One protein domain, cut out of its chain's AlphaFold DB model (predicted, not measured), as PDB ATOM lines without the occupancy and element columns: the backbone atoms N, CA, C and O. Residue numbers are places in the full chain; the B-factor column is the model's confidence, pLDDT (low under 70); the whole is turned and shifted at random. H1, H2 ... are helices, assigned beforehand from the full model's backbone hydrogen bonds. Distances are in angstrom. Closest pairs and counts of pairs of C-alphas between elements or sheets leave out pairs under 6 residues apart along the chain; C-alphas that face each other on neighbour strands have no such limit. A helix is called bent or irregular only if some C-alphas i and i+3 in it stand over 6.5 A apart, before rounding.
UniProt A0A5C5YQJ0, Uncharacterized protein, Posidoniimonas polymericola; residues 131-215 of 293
ATOM      1  N   ALA A 131      -5.912  23.748 -14.996       73.12
ATOM      2  CA  ALA A 131      -7.135  23.648 -14.195       73.12
ATOM      3  C   ALA A 131      -7.478  24.959 -13.458       73.12
ATOM      4  O   ALA A 131      -8.652  25.300 -13.324       73.12
ATOM      5  N   GLY A 132      -6.469  25.707 -12.996       71.00
ATOM      6  CA  GLY A 132      -6.673  27.032 -12.404       71.00
ATOM      7  C   GLY A 132      -7.125  28.067 -13.438       71.00
ATOM      8  O   GLY A 132      -8.080  28.799 -13.190       71.00
ATOM      9  N   LEU A 133      -6.513  28.062 -14.626       71.50
ATOM     10  CA  LEU A 133      -6.889  28.927 -15.750       71.50
ATOM     11  C   LEU A 133      -8.314  28.659 -16.246       71.50
ATOM     12  O   LEU A 133      -9.049  29.598 -16.532       71.50
ATOM     13  N   GLU A 134      -8.732  27.395 -16.315       75.75
ATOM     14  CA  GLU A 134     -10.110  27.020 -16.661       75.75
ATOM     15  C   GLU A 134     -11.115  27.529 -15.613       75.75
ATOM     16  O   GLU A 134     -12.200  27.992 -15.967       75.75
ATOM     17  N   GLY A 135     -10.742  27.508 -14.328       73.06
ATOM     18  CA  GLY A 135     -11.538  28.098 -13.250       73.06
ATOM     19  C   GLY A 135     -11.660  29.621 -13.364       73.06
ATOM     20  O   GLY A 135     -12.759  30.161 -13.251       73.06
ATOM     21  N   GLU A 136     -10.554  30.313 -13.635       75.69
ATOM     22  CA  GLU A 136     -10.536  31.765 -13.867       75.69
ATOM     23  C   GLU A 136     -11.342  32.158 -15.105       75.69
ATOM     24  O   GLU A 136     -12.113  33.119 -15.065       75.69
ATOM     25  N   LEU A 137     -11.226  31.379 -16.181       80.94
ATOM     26  CA  LEU A 137     -11.990  31.578 -17.402       80.94
ATOM     27  C   LEU A 137     -13.491  31.429 -17.155       80.94
ATOM     28  O   LEU A 137     -14.258  32.262 -17.628       80.94
ATOM     29  N   ALA A 138     -13.917  30.412 -16.401       79.19
ATOM     30  CA  ALA A 138     -15.327  30.217 -16.075       79.19
ATOM     31  C   ALA A 138     -15.907  31.412 -15.299       79.19
ATOM     32  O   ALA A 138     -17.012  31.866 -15.595       79.19
ATOM     33  N   VAL A 139     -15.149  31.961 -14.343       78.31
ATOM     34  CA  VAL A 139     -15.561  33.145 -13.570       78.31
ATOM     35  C   VAL A 139     -15.605  34.397 -14.451       78.31
ATOM     36  O   VAL A 139     -16.586  35.138 -14.406       78.31
ATOM     37  N   ALA A 140     -14.575  34.626 -15.269       78.50
ATOM     38  CA  ALA A 140     -14.522  35.774 -16.173       78.50
ATOM     39  C   ALA A 140     -15.639  35.720 -17.226       78.50
ATOM     40  O   ALA A 140     -16.300  36.723 -17.475       78.50
ATOM     41  N   HIS A 141     -15.892  34.541 -17.800       81.25
ATOM     42  CA  HIS A 141     -16.940  34.324 -18.798       81.25
ATOM     43  C   HIS A 141     -18.347  34.498 -18.223       81.25
ATOM     44  O   HIS A 141     -19.184  35.140 -18.855       81.25
ATOM     45  N   ALA A 142     -18.603  34.001 -17.009       77.88
ATOM     46  CA  ALA A 142     -19.865  34.257 -16.320       77.88
ATOM     47  C   ALA A 142     -20.088  35.764 -16.115       77.88
ATOM     48  O   ALA A 142     -21.139  36.282 -16.485       77.88
ATOM     49  N   GLY A 143     -19.063  36.480 -15.636       79.19
ATOM     50  CA  GLY A 143     -19.116  37.936 -15.499       79.19
ATOM     51  C   GLY A 143     -19.345  38.657 -16.831       79.19
ATOM     52  O   GLY A 143     -20.109  39.618 -16.886       79.19
ATOM     53  N   LEU A 144     -18.741  38.175 -17.922       81.62
ATOM     54  CA  LEU A 144     -18.962  38.722 -19.260       81.62
ATOM     55  C   LEU A 144     -20.421  38.551 -19.704       81.62
ATOM     56  O   LEU A 144     -21.011  39.506 -20.203       81.62
ATOM     57  N   ASN A 145     -21.023  37.376 -19.502       83.00
ATOM     58  CA  ASN A 145     -22.426  37.147 -19.864       83.00
ATOM     59  C   ASN A 145     -23.373  38.050 -19.073       83.00
ATOM     60  O   ASN A 145     -24.264  38.646 -19.678       83.00
ATOM     61  N   ASP A 146     -23.141  38.202 -17.767       80.12
ATOM     62  CA  ASP A 146     -23.931  39.090 -16.909       80.12
ATOM     63  C   ASP A 146     -23.831  40.550 -17.387       80.12
ATOM     64  O   ASP A 146     -24.828  41.267 -17.465       80.12
ATOM     65  N   ARG A 147     -22.629  41.002 -17.774       75.44
ATOM     66  CA  ARG A 147     -22.425  42.355 -18.316       75.44
ATOM     67  C   ARG A 147     -23.075  42.563 -19.669       75.44
ATOM     68  O   ARG A 147     -23.647  43.626 -19.895       75.44
ATOM     69  N   LEU A 148     -22.980  41.576 -20.554       77.44
ATOM     70  CA  LEU A 148     -23.626  41.619 -21.861       77.44
ATOM     71  C   LEU A 148     -25.150  41.624 -21.723       77.44
ATOM     72  O   LEU A 148     -25.804  42.327 -22.480       77.44
ATOM     73  N   ASP A 149     -25.714  40.922 -20.739       75.12
ATOM     74  CA  ASP A 149     -27.157  40.949 -20.461       75.12
ATOM     75  C   ASP A 149     -27.642  42.348 -20.044       75.12
ATOM     76  O   ASP A 149     -28.701  42.819 -20.453       75.12
ATOM     77  N   MET A 150     -26.817  43.059 -19.274       70.94
ATOM     78  CA  MET A 150     -27.085  44.437 -18.857       70.94
ATOM     79  C   MET A 150     -26.782  45.484 -19.942       70.94
ATOM     80  O   MET A 150     -27.132  46.657 -19.777       70.94
ATOM     81  N   PHE A 151     -26.105  45.102 -21.025       69.44
ATOM     82  CA  PHE A 151     -25.685  46.014 -22.081       69.44
ATOM     83  C   PHE A 151     -26.807  46.217 -23.108       69.44
ATOM     84  O   PHE A 151     -27.364  45.265 -23.655       69.44
ATOM     85  N   ASN A 152     -27.136  47.473 -23.422       57.50
ATOM     86  CA  ASN A 152     -28.153  47.769 -24.429       57.50
ATOM     87  C   ASN A 152     -27.618  47.427 -25.834       57.50
ATOM     88  O   ASN A 152     -26.647  48.029 -26.289       57.50
ATOM     89  N   GLY A 153     -28.233  46.451 -26.507       63.59
ATOM     90  CA  GLY A 153     -27.676  45.824 -27.716       63.59
ATOM     91  C   GLY A 153     -26.768  44.618 -27.437       63.59
ATOM     92  O   GLY A 153     -26.055  44.175 -28.332       63.59
ATOM     93  N   GLY A 154     -26.788  44.094 -26.207       61.53
ATOM     94  CA  GLY A 154     -26.094  42.875 -25.785       61.53
ATOM     95  C   GLY A 154     -26.749  41.567 -26.252       61.53
ATOM     96  O   GLY A 154     -26.123  40.505 -26.199       61.53
ATOM     97  N   GLU A 155     -27.981  41.628 -26.775       65.75
ATOM     98  CA  GLU A 155     -28.670  40.463 -27.336       65.75
ATOM     99  C   GLU A 155     -27.842  39.810 -28.455       65.75
ATOM    100  O   GLU A 155     -27.378  40.453 -29.395       65.75
ATOM    101  N   GLY A 156     -27.645  38.496 -28.350       70.62
ATOM    102  CA  GLY A 156     -26.871  37.713 -29.317       70.62
ATOM    103  C   GLY A 156     -25.366  37.649 -29.039       70.62
ATOM    104  O   GLY A 156     -24.737  36.674 -29.453       70.62
ATOM    105  N   TRP A 157     -24.791  38.577 -28.265       74.62
ATOM    106  CA  TRP A 157     -23.364  38.537 -27.909       74.62
ATOM    107  C   TRP A 157     -23.013  37.348 -27.010       74.62
ATOM    108  O   TRP A 157     -21.975  36.720 -27.199       74.62
ATOM    109  N   GLN A 158     -23.917  36.965 -26.104       78.50
ATOM    110  CA  GLN A 158     -23.772  35.769 -25.261       78.50
ATOM    111  C   GLN A 158     -23.611  34.490 -26.103       78.50
ATOM    112  O   GLN A 158     -22.811  33.618 -25.780       78.50
ATOM    113  N   LYS A 159     -24.343  34.385 -27.225       79.31
ATOM    114  CA  LYS A 159     -24.227  33.252 -28.160       79.31
ATOM    115  C   LYS A 159     -22.941  33.328 -28.977       79.31
ATOM    116  O   LYS A 159     -22.346  32.300 -29.276       79.31
ATOM    117  N   TYR A 160     -22.520  34.538 -29.333       77.56
ATOM    118  CA  TYR A 160     -21.303  34.774 -30.103       77.56
ATOM    119  C   TYR A 160     -20.030  34.410 -29.316       77.56
ATOM    120  O   TYR A 160     -19.084  33.868 -29.890       77.56
ATOM    121  N   PHE A 161     -20.036  34.642 -28.000       80.31
ATOM    122  CA  PHE A 161     -18.959  34.264 -27.080       80.31
ATOM    123  C   PHE A 161     -19.267  33.015 -26.252       80.31
ATOM    124  O   PHE A 161     -18.637  32.819 -25.216       80.31
ATOM    125  N   ALA A 162     -20.235  32.188 -26.655       77.88
ATOM    126  CA  ALA A 162     -20.595  30.999 -25.892       77.88
ATOM    127  C   ALA A 162     -19.357  30.119 -25.659       77.88
ATOM    128  O   ALA A 162     -18.609  29.819 -26.590       77.88
ATOM    129  N   LEU A 163     -19.137  29.755 -24.396       73.62
ATOM    130  CA  LEU A 163     -17.998  28.961 -23.964       73.62
ATOM    131  C   LEU A 163     -18.484  27.548 -23.659       73.62
ATOM    132  O   LEU A 163     -18.922  27.251 -22.548       73.62
ATOM    133  N   ASP A 164     -18.426  26.672 -24.651       72.12
ATOM    134  CA  ASP A 164     -18.734  25.266 -24.429       72.12
ATOM    135  C   ASP A 164     -17.508  24.564 -23.835       72.12
ATOM    136  O   ASP A 164     -16.395  24.655 -24.352       72.12
ATOM    137  N   GLN A 165     -17.695  23.787 -22.767       66.75
ATOM    138  CA  GLN A 165     -16.591  23.071 -22.107       66.75
ATOM    139  C   GLN A 165     -15.862  22.102 -23.060       66.75
ATOM    140  O   GLN A 165     -14.677  21.829 -22.894       66.75
ATOM    141  N   ARG A 166     -16.557  21.624 -24.100       64.44
ATOM    142  CA  ARG A 166     -15.990  20.804 -25.186       64.44
ATOM    143  C   ARG A 166     -15.124  21.601 -26.166       64.44
ATOM    144  O   ARG A 166     -14.333  21.004 -26.892       64.44
ATOM    145  N   GLU A 167     -15.307  22.916 -26.238       68.00
ATOM    146  CA  GLU A 167     -14.473  23.814 -27.038       68.00
ATOM    147  C   GLU A 167     -13.170  24.142 -26.318       68.00
ATOM    148  O   GLU A 167     -12.133  24.162 -26.962       68.00
ATOM    149  N   LEU A 168     -13.194  24.269 -24.987       67.25
ATOM    150  CA  LEU A 168     -11.991  24.494 -24.170       67.25
ATOM    151  C   LEU A 168     -11.007  23.323 -24.181       67.25
ATOM    152  O   LEU A 168      -9.805  23.511 -24.004       67.25
ATOM    153  N   THR A 169     -11.517  22.105 -24.365       72.12
ATOM    154  CA  THR A 169     -10.694  20.894 -24.470       72.12
ATOM    155  C   THR A 169     -10.062  20.711 -25.852       72.12
ATOM    156  O   THR A 169      -9.199  19.851 -26.005       72.12
ATOM    157  N   ASP A 170     -10.498  21.473 -26.861       76.44
ATOM    158  CA  ASP A 170     -10.014  21.379 -28.239       76.44
ATOM    159  C   ASP A 170      -9.217  22.647 -28.602       76.44
ATOM    160  O   ASP A 170      -9.810  23.716 -28.775       76.44
ATOM    161  N   PRO A 171      -7.883  22.561 -28.765       75.62
ATOM    162  CA  PRO A 171      -7.043  23.738 -28.980       75.62
ATOM    163  C   PRO A 171      -7.438  24.524 -30.239       75.62
ATOM    164  O   PRO A 171      -7.391  25.753 -30.240       75.62
ATOM    165  N   ALA A 172      -7.922  23.852 -31.292       77.81
ATOM    166  CA  ALA A 172      -8.352  24.519 -32.519       77.81
ATOM    167  C   ALA A 172      -9.625  25.361 -32.315       77.81
ATOM    168  O   ALA A 172      -9.828  26.374 -32.992       77.81
ATOM    169  N   LYS A 173     -10.496  24.957 -31.384       78.50
ATOM    170  CA  LYS A 173     -11.721  25.696 -31.049       78.50
ATOM    171  C   LYS A 173     -11.439  26.837 -30.081       78.50
ATOM    172  O   LYS A 173     -11.956  27.931 -30.303       78.50
ATOM    173  N   THR A 174     -10.562  26.623 -29.100       78.56
ATOM    174  CA  THR A 174     -10.039  27.687 -28.231       78.56
ATOM    175  C   THR A 174      -9.404  28.808 -29.056       78.56
ATOM    176  O   THR A 174      -9.757  29.974 -28.881       78.56
ATOM    177  N   GLU A 175      -8.554  28.479 -30.038       79.94
ATOM    178  CA  GLU A 175      -7.991  29.472 -30.964       79.94
ATOM    179  C   GLU A 175      -9.063  30.194 -31.787       79.94
ATOM    180  O   GLU A 175      -8.980  31.405 -31.996       79.94
ATOM    181  N   ARG A 176     -10.082  29.475 -32.273       80.38
ATOM    182  CA  ARG A 176     -11.174  30.083 -33.044       80.38
ATOM    183  C   ARG A 176     -11.954  31.089 -32.202       80.38
ATOM    184  O   ARG A 176     -12.275  32.170 -32.693       80.38
ATOM    185  N   LEU A 177     -12.251  30.754 -30.949       83.12
ATOM    186  CA  LEU A 177     -12.900  31.668 -30.017       83.12
ATOM    187  C   LEU A 177     -12.021  32.888 -29.731       83.12
ATOM    188  O   LEU A 177     -12.517  34.012 -29.798       83.12
ATOM    189  N   LEU A 178     -10.723  32.678 -29.503       85.06
ATOM    190  CA  LEU A 178      -9.777  33.767 -29.294       85.06
ATOM    191  C   LEU A 178      -9.737  34.720 -30.498       85.06
ATOM    192  O   LEU A 178      -9.882  35.925 -30.318       85.06
ATOM    193  N   ARG A 179      -9.674  34.198 -31.732       81.38
ATOM    194  CA  ARG A 179      -9.724  35.017 -32.957       81.38
ATOM    195  C   ARG A 179     -11.032  35.800 -33.094       81.38
ATOM    196  O   ARG A 179     -11.008  36.942 -33.548       81.38
ATOM    197  N   ARG A 180     -12.175  35.225 -32.690       81.88
ATOM    198  CA  ARG A 180     -13.460  35.954 -32.650       81.88
ATOM    199  C   ARG A 180     -13.399  37.125 -31.674       81.88
ATOM    200  O   ARG A 180     -13.854  38.211 -32.019       81.88
ATOM    201  N   MET A 181     -12.825  36.925 -30.488       83.56
ATOM    202  CA  MET A 181     -12.632  38.001 -29.511       83.56
ATOM    203  C   MET A 181     -11.632  39.052 -30.011       83.56
ATOM    204  O   MET A 181     -11.900  40.243 -29.898       83.56
ATOM    205  N   ASP A 182     -10.530  38.642 -30.639       81.88
ATOM    206  CA  ASP A 182      -9.553  39.562 -31.235       81.88
ATOM    207  C   ASP A 182     -10.176  40.417 -32.348       81.88
ATOM    208  O   ASP A 182      -9.927  41.618 -32.412       81.88
ATOM    209  N   SER A 183     -11.039  39.831 -33.184       77.44
ATOM    210  CA  SER A 183     -11.776  40.568 -34.218       77.44
ATOM    211  C   SER A 183     -12.719  41.617 -33.630       77.44
ATOM    212  O   SER A 183     -12.878  42.680 -34.222       77.44
ATOM    213  N   VAL A 184     -13.348  41.331 -32.486       77.31
ATOM    214  CA  VAL A 184     -14.225  42.286 -31.790       77.31
ATOM    215  C   VAL A 184     -13.404  43.398 -31.144       77.31
ATOM    216  O   VAL A 184     -13.803  44.552 -31.196       77.31
ATOM    217  N   ALA A 185     -12.234  43.072 -30.590       76.88
ATOM    218  CA  ALA A 185     -11.319  44.060 -30.026       76.88
ATOM    219  C   ALA A 185     -10.673  44.971 -31.086       76.88
ATOM    220  O   ALA A 185     -10.294  46.095 -30.774       76.88
ATOM    221  N   ALA A 186     -10.515  44.486 -32.321       70.62
ATOM    222  CA  ALA A 186      -9.906  45.241 -33.414       70.62
ATOM    223  C   ALA A 186     -10.884  46.192 -34.127       70.62
ATOM    224  O   ALA A 186     -10.438  47.157 -34.751       70.62
ATOM    225  N   ASP A 187     -12.195  45.930 -34.070       65.06
ATOM    226  CA  ASP A 187     -13.199  46.775 -34.720       65.06
ATOM    227  C   ASP A 187     -13.685  47.879 -33.758       65.06
ATOM    228  O   ASP A 187     -14.342  47.581 -32.755       65.06
ATOM    229  N   PRO A 188     -13.437  49.168 -34.064       69.00
ATOM    230  CA  PRO A 188     -13.850  50.278 -33.205       69.00
ATOM    231  C   PRO A 188     -15.373  50.365 -33.025       69.00
ATOM    232  O   PRO A 188     -15.848  50.956 -32.059       69.00
ATOM    233  N   LYS A 189     -16.176  49.757 -33.908       70.62
ATOM    234  CA  LYS A 189     -17.639  49.713 -33.751       70.62
ATOM    235  C   LYS A 189     -18.083  48.904 -32.536       70.62
ATOM    236  O   LYS A 189     -19.192  49.114 -32.046       70.62
ATOM    237  N   PHE A 190     -17.240  47.993 -32.056       75.56
ATOM    238  CA  PHE A 190     -17.512  47.162 -30.889       75.56
ATOM    239  C   PHE A 190     -16.714  47.601 -29.661       75.56
ATOM    240  O   PHE A 190     -16.614  46.841 -28.696       75.56
ATOM    241  N   GLU A 191     -16.201  48.838 -29.658       70.88
ATOM    242  CA  GLU A 191     -15.424  49.389 -28.547       70.88
ATOM    243  C   GLU A 191     -16.150  49.196 -27.213       70.88
ATOM    244  O   GLU A 191     -15.565  48.659 -26.284       70.88
ATOM    245  N   ALA A 192     -17.454  49.478 -27.161       67.88
ATOM    246  CA  ALA A 192     -18.267  49.355 -25.951       67.88
ATOM    247  C   ALA A 192     -18.354  47.930 -25.363       67.88
ATOM    248  O   ALA A 192     -18.581  47.778 -24.165       67.88
ATOM    249  N   VAL A 193     -18.181  46.893 -26.191       73.69
ATOM    250  CA  VAL A 193     -18.106  45.492 -25.746       73.69
ATOM    251  C   VAL A 193     -16.662  45.125 -25.409       73.69
ATOM    252  O   VAL A 193     -16.397  44.508 -24.381       73.69
ATOM    253  N   SER A 194     -15.713  45.537 -26.252       76.44
ATOM    254  CA  SER A 194     -14.288  45.246 -26.068       76.44
ATOM    255  C   SER A 194     -13.654  45.967 -24.872       76.44
ATOM    256  O   SER A 194     -12.669  45.484 -24.320       76.44
ATOM    257  N   SER A 195     -14.211  47.101 -24.441       77.00
ATOM    258  CA  SER A 195     -13.734  47.886 -23.301       77.00
ATOM    259  C   SER A 195     -14.212  47.342 -21.956       77.00
ATOM    260  O   SER A 195     -13.845  47.892 -20.922       77.00
ATOM    261  N   LEU A 196     -15.063  46.309 -21.945       78.81
ATOM    262  CA  LEU A 196     -15.506  45.666 -20.711       78.81
ATOM    263  C   LEU A 196     -14.327  44.939 -20.051       78.81
ATOM    264  O   LEU A 196     -13.632  44.146 -20.692       78.81
ATOM    265  N   ASP A 197     -14.138  45.159 -18.751       79.31
ATOM    266  CA  ASP A 197     -13.080  44.502 -17.975       79.31
ATOM    267  C   ASP A 197     -13.215  42.975 -18.043       79.31
ATOM    268  O   ASP A 197     -12.233  42.244 -18.173       79.31
ATOM    269  N   GLU A 198     -14.449  42.479 -17.993       82.12
ATOM    270  CA  GLU A 198     -14.774  41.061 -18.074       82.12
ATOM    271  C   GLU A 198     -14.411  40.476 -19.448       82.12
ATOM    272  O   GLU A 198     -13.890  39.365 -19.518       82.12
ATOM    273  N   PHE A 199     -14.569  41.249 -20.530       81.94
ATOM    274  CA  PHE A 199     -14.165  40.834 -21.876       81.94
ATOM    275  C   PHE A 199     -12.646  40.661 -21.974       81.94
ATOM    276  O   PHE A 199     -12.159  39.644 -22.477       81.94
ATOM    277  N   GLN A 200     -11.887  41.622 -21.443       83.44
ATOM    278  CA  GLN A 200     -10.426  41.565 -21.449       83.44
ATOM    279  C   GLN A 200      -9.891  40.429 -20.563       83.44
ATOM    280  O   GLN A 200      -8.958  39.729 -20.960       83.44
ATOM    281  N   ARG A 201     -10.524  40.160 -19.411       78.56
ATOM    282  CA  ARG A 201     -10.187  39.012 -18.550       78.56
ATOM    283  C   ARG A 201     -10.438  37.670 -19.230       78.56
ATOM    284  O   ARG A 201      -9.579  36.794 -19.175       78.56
ATOM    285  N   THR A 202     -11.585  37.504 -19.892       83.06
ATOM    286  CA  THR A 202     -11.895  36.280 -20.646       83.06
ATOM    287  C   THR A 202     -10.880  36.060 -21.770       83.06
ATOM    288  O   THR A 202     -10.389  34.944 -21.944       83.06
ATOM    289  N   ARG A 203     -10.500  37.125 -22.489       84.44
ATOM    290  CA  ARG A 203      -9.482  37.068 -23.546       84.44
ATOM    291  C   ARG A 203      -8.109  36.662 -23.004       84.44
ATOM    292  O   ARG A 203      -7.484  35.770 -23.571       84.44
ATOM    293  N   ALA A 204      -7.661  37.259 -21.900       79.81
ATOM    294  CA  ALA A 204      -6.377  36.940 -21.275       79.81
ATOM    295  C   ALA A 204      -6.307  35.482 -20.782       79.81
ATOM    296  O   ALA A 204      -5.321  34.784 -21.026       79.81
ATOM    297  N   ALA A 205      -7.378  34.985 -20.153       79.00
ATOM    298  CA  ALA A 205      -7.453  33.596 -19.703       79.00
ATOM    299  C   ALA A 205      -7.418  32.603 -20.883       79.00
ATOM    300  O   ALA A 205      -6.697  31.606 -20.831       79.00
ATOM    301  N   LEU A 206      -8.120  32.901 -21.984       81.69
ATOM    302  CA  LEU A 206      -8.063  32.093 -23.211       81.69
ATOM    303  C   LEU A 206      -6.670  32.089 -23.850       81.69
ATOM    304  O   LEU A 206      -6.216  31.039 -24.299       81.69
ATOM    305  N   GLN A 207      -5.971  33.228 -23.865       83.12
ATOM    306  CA  GLN A 207      -4.592  33.311 -24.361       83.12
ATOM    307  C   GLN A 207      -3.634  32.459 -23.525       83.12
ATOM    308  O   GLN A 207      -2.801  31.744 -24.084       83.12
ATOM    309  N   ALA A 208      -3.769  32.480 -22.198       75.88
ATOM    310  CA  ALA A 208      -2.945  31.666 -21.311       75.88
ATOM    311  C   ALA A 208      -3.205  30.161 -21.482       75.88
ATOM    312  O   ALA A 208      -2.255  29.374 -21.505       75.88
ATOM    313  N   ILE A 209      -4.465  29.755 -21.677       73.94
ATOM    314  CA  ILE A 209      -4.817  28.359 -21.979       73.94
ATOM    315  C   ILE A 209      -4.240  27.945 -23.336       73.94
ATOM    316  O   ILE A 209      -3.559  26.929 -23.417       73.94
ATOM    317  N   ALA A 210      -4.430  28.753 -24.383       75.44
ATOM    318  CA  ALA A 210      -3.886  28.462 -25.711       75.44
ATOM    319  C   ALA A 210      -2.351  28.344 -25.701       75.44
ATOM    320  O   ALA A 210      -1.795  27.448 -26.331       75.44
ATOM    321  N   SER A 211      -1.671  29.200 -24.930       73.44
ATOM    322  CA  SER A 211      -0.215  29.133 -24.744       73.44
ATOM    323  C   SER A 211       0.192  27.812 -24.083       73.44
ATOM    324  O   SER A 211       1.040  27.092 -24.610       73.44
ATOM    325  N   THR A 212      -0.490  27.447 -22.989       69.75
ATOM    326  CA  THR A 212      -0.265  26.188 -22.257       69.75
ATOM    327  C   THR A 212      -0.448  24.961 -23.161       69.75
ATOM    328  O   THR A 212       0.330  24.010 -23.079       69.75
ATOM    329  N   ASP A 213      -1.431  24.991 -24.060       67.56
ATOM    330  CA  ASP A 213      -1.778  23.881 -24.957       67.56
ATOM    331  C   ASP A 213      -0.774  23.683 -26.093       67.56
ATOM    332  O   ASP A 213      -0.541  22.556 -26.531       67.56
ATOM    333  N   LEU A 214      -0.136  24.763 -26.538       61.53
ATOM    334  CA  LEU A 214       0.926  24.733 -27.543       61.53
ATOM    335  C   LEU A 214       2.286  24.315 -26.960       61.53
ATOM    336  O   LEU A 214       3.287  24.318 -27.676       61.53
ATOM    337  N   GLY A 215       2.353  23.987 -25.662       52.03
ATOM    338  CA  GLY A 215       3.615  23.737 -24.963       52.03
ATOM    339  C   GLY A 215       4.516  24.974 -24.904       52.03
ATOM    340  O   GLY A 215       5.687  24.870 -24.538       52.03
TER     341      GLY A 215
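Overview. This is residues 131 to 215 of the 293 residues of an uncharacterized protein of Posidoniimonas polymericola (UniProt A0A5C5YQJ0). Three long helices, H1, H6 and H4, make a trough with H6 at its bottom, between the other two and running opposite ways to both. The stretch from H2 to H3 runs along the open side between H1 and H4, and the short H5 turns across one end. The printed part has 85 residues with six named helices, H1 to H6 in order, and no named strand; the class is all helix. It is compact, with a radius of gyration of the C-alphas of 12.2 A, and spans 38 by 23 by 19 A.

Arrangement. Start at the longest helix, H1, residues 131 to 150. It touches H6, residues 197 to 213, at a shallow tilt of 29 degrees, opposite ways; their closest C-alphas, Leu 144 and Glu 198, are 4.9 A apart. Beyond, H6 touches H4, residues 171 to 186, closest at C-alphas 206 and 178, 6.5 A, at a shallow tilt of 34 degrees, only just short of steep. H1 and H4 are apart. H2, residues 157 to 160, touches H1 at residues 145 to 149 alone, closest at C-alphas 158 and 145, 5.7 A. H3, residues 165 to 168, and H4 only just touch, only at the corner, with 3 pairs of C-alphas within 8 A, the closest Glu 167 and Lys 173 at 5.2 A. H5, residues 188 to 194, touches H4 only at the corner, closest at C-alphas 194 and 185, 5.1 A. In H1, H4 and H6 every O i to N i+4 pair is within hydrogen-bond range; in H5 1 of 3 is, beside 3 of 4 O i to N i+3 pairs, and H2 and H3 are too short for an O i to N i+4 pair.

Along the chain. Find C-alpha 131 at (-7.135, 23.648, -14.195); from there H1 runs 29.2 A to C-alpha 150. H4 begins at (-7.043, 23.738, -28.980) and is 22.1 A long. H5 is irregular: C-alphas 189 and 192 are 7.8 A apart. H6, 24.5 A long, ends at (-1.778, 23.881, -24.957).

Size, cuts and confidence. The C-alphas farthest apart, Asn 152 and Gly 215, are 39.8 A apart. The printed part has no cut and no long link. Look for pLDDT under 70 at residues 151 to 155, 165 to 168, 187 to 188, 192 and 212 to 215.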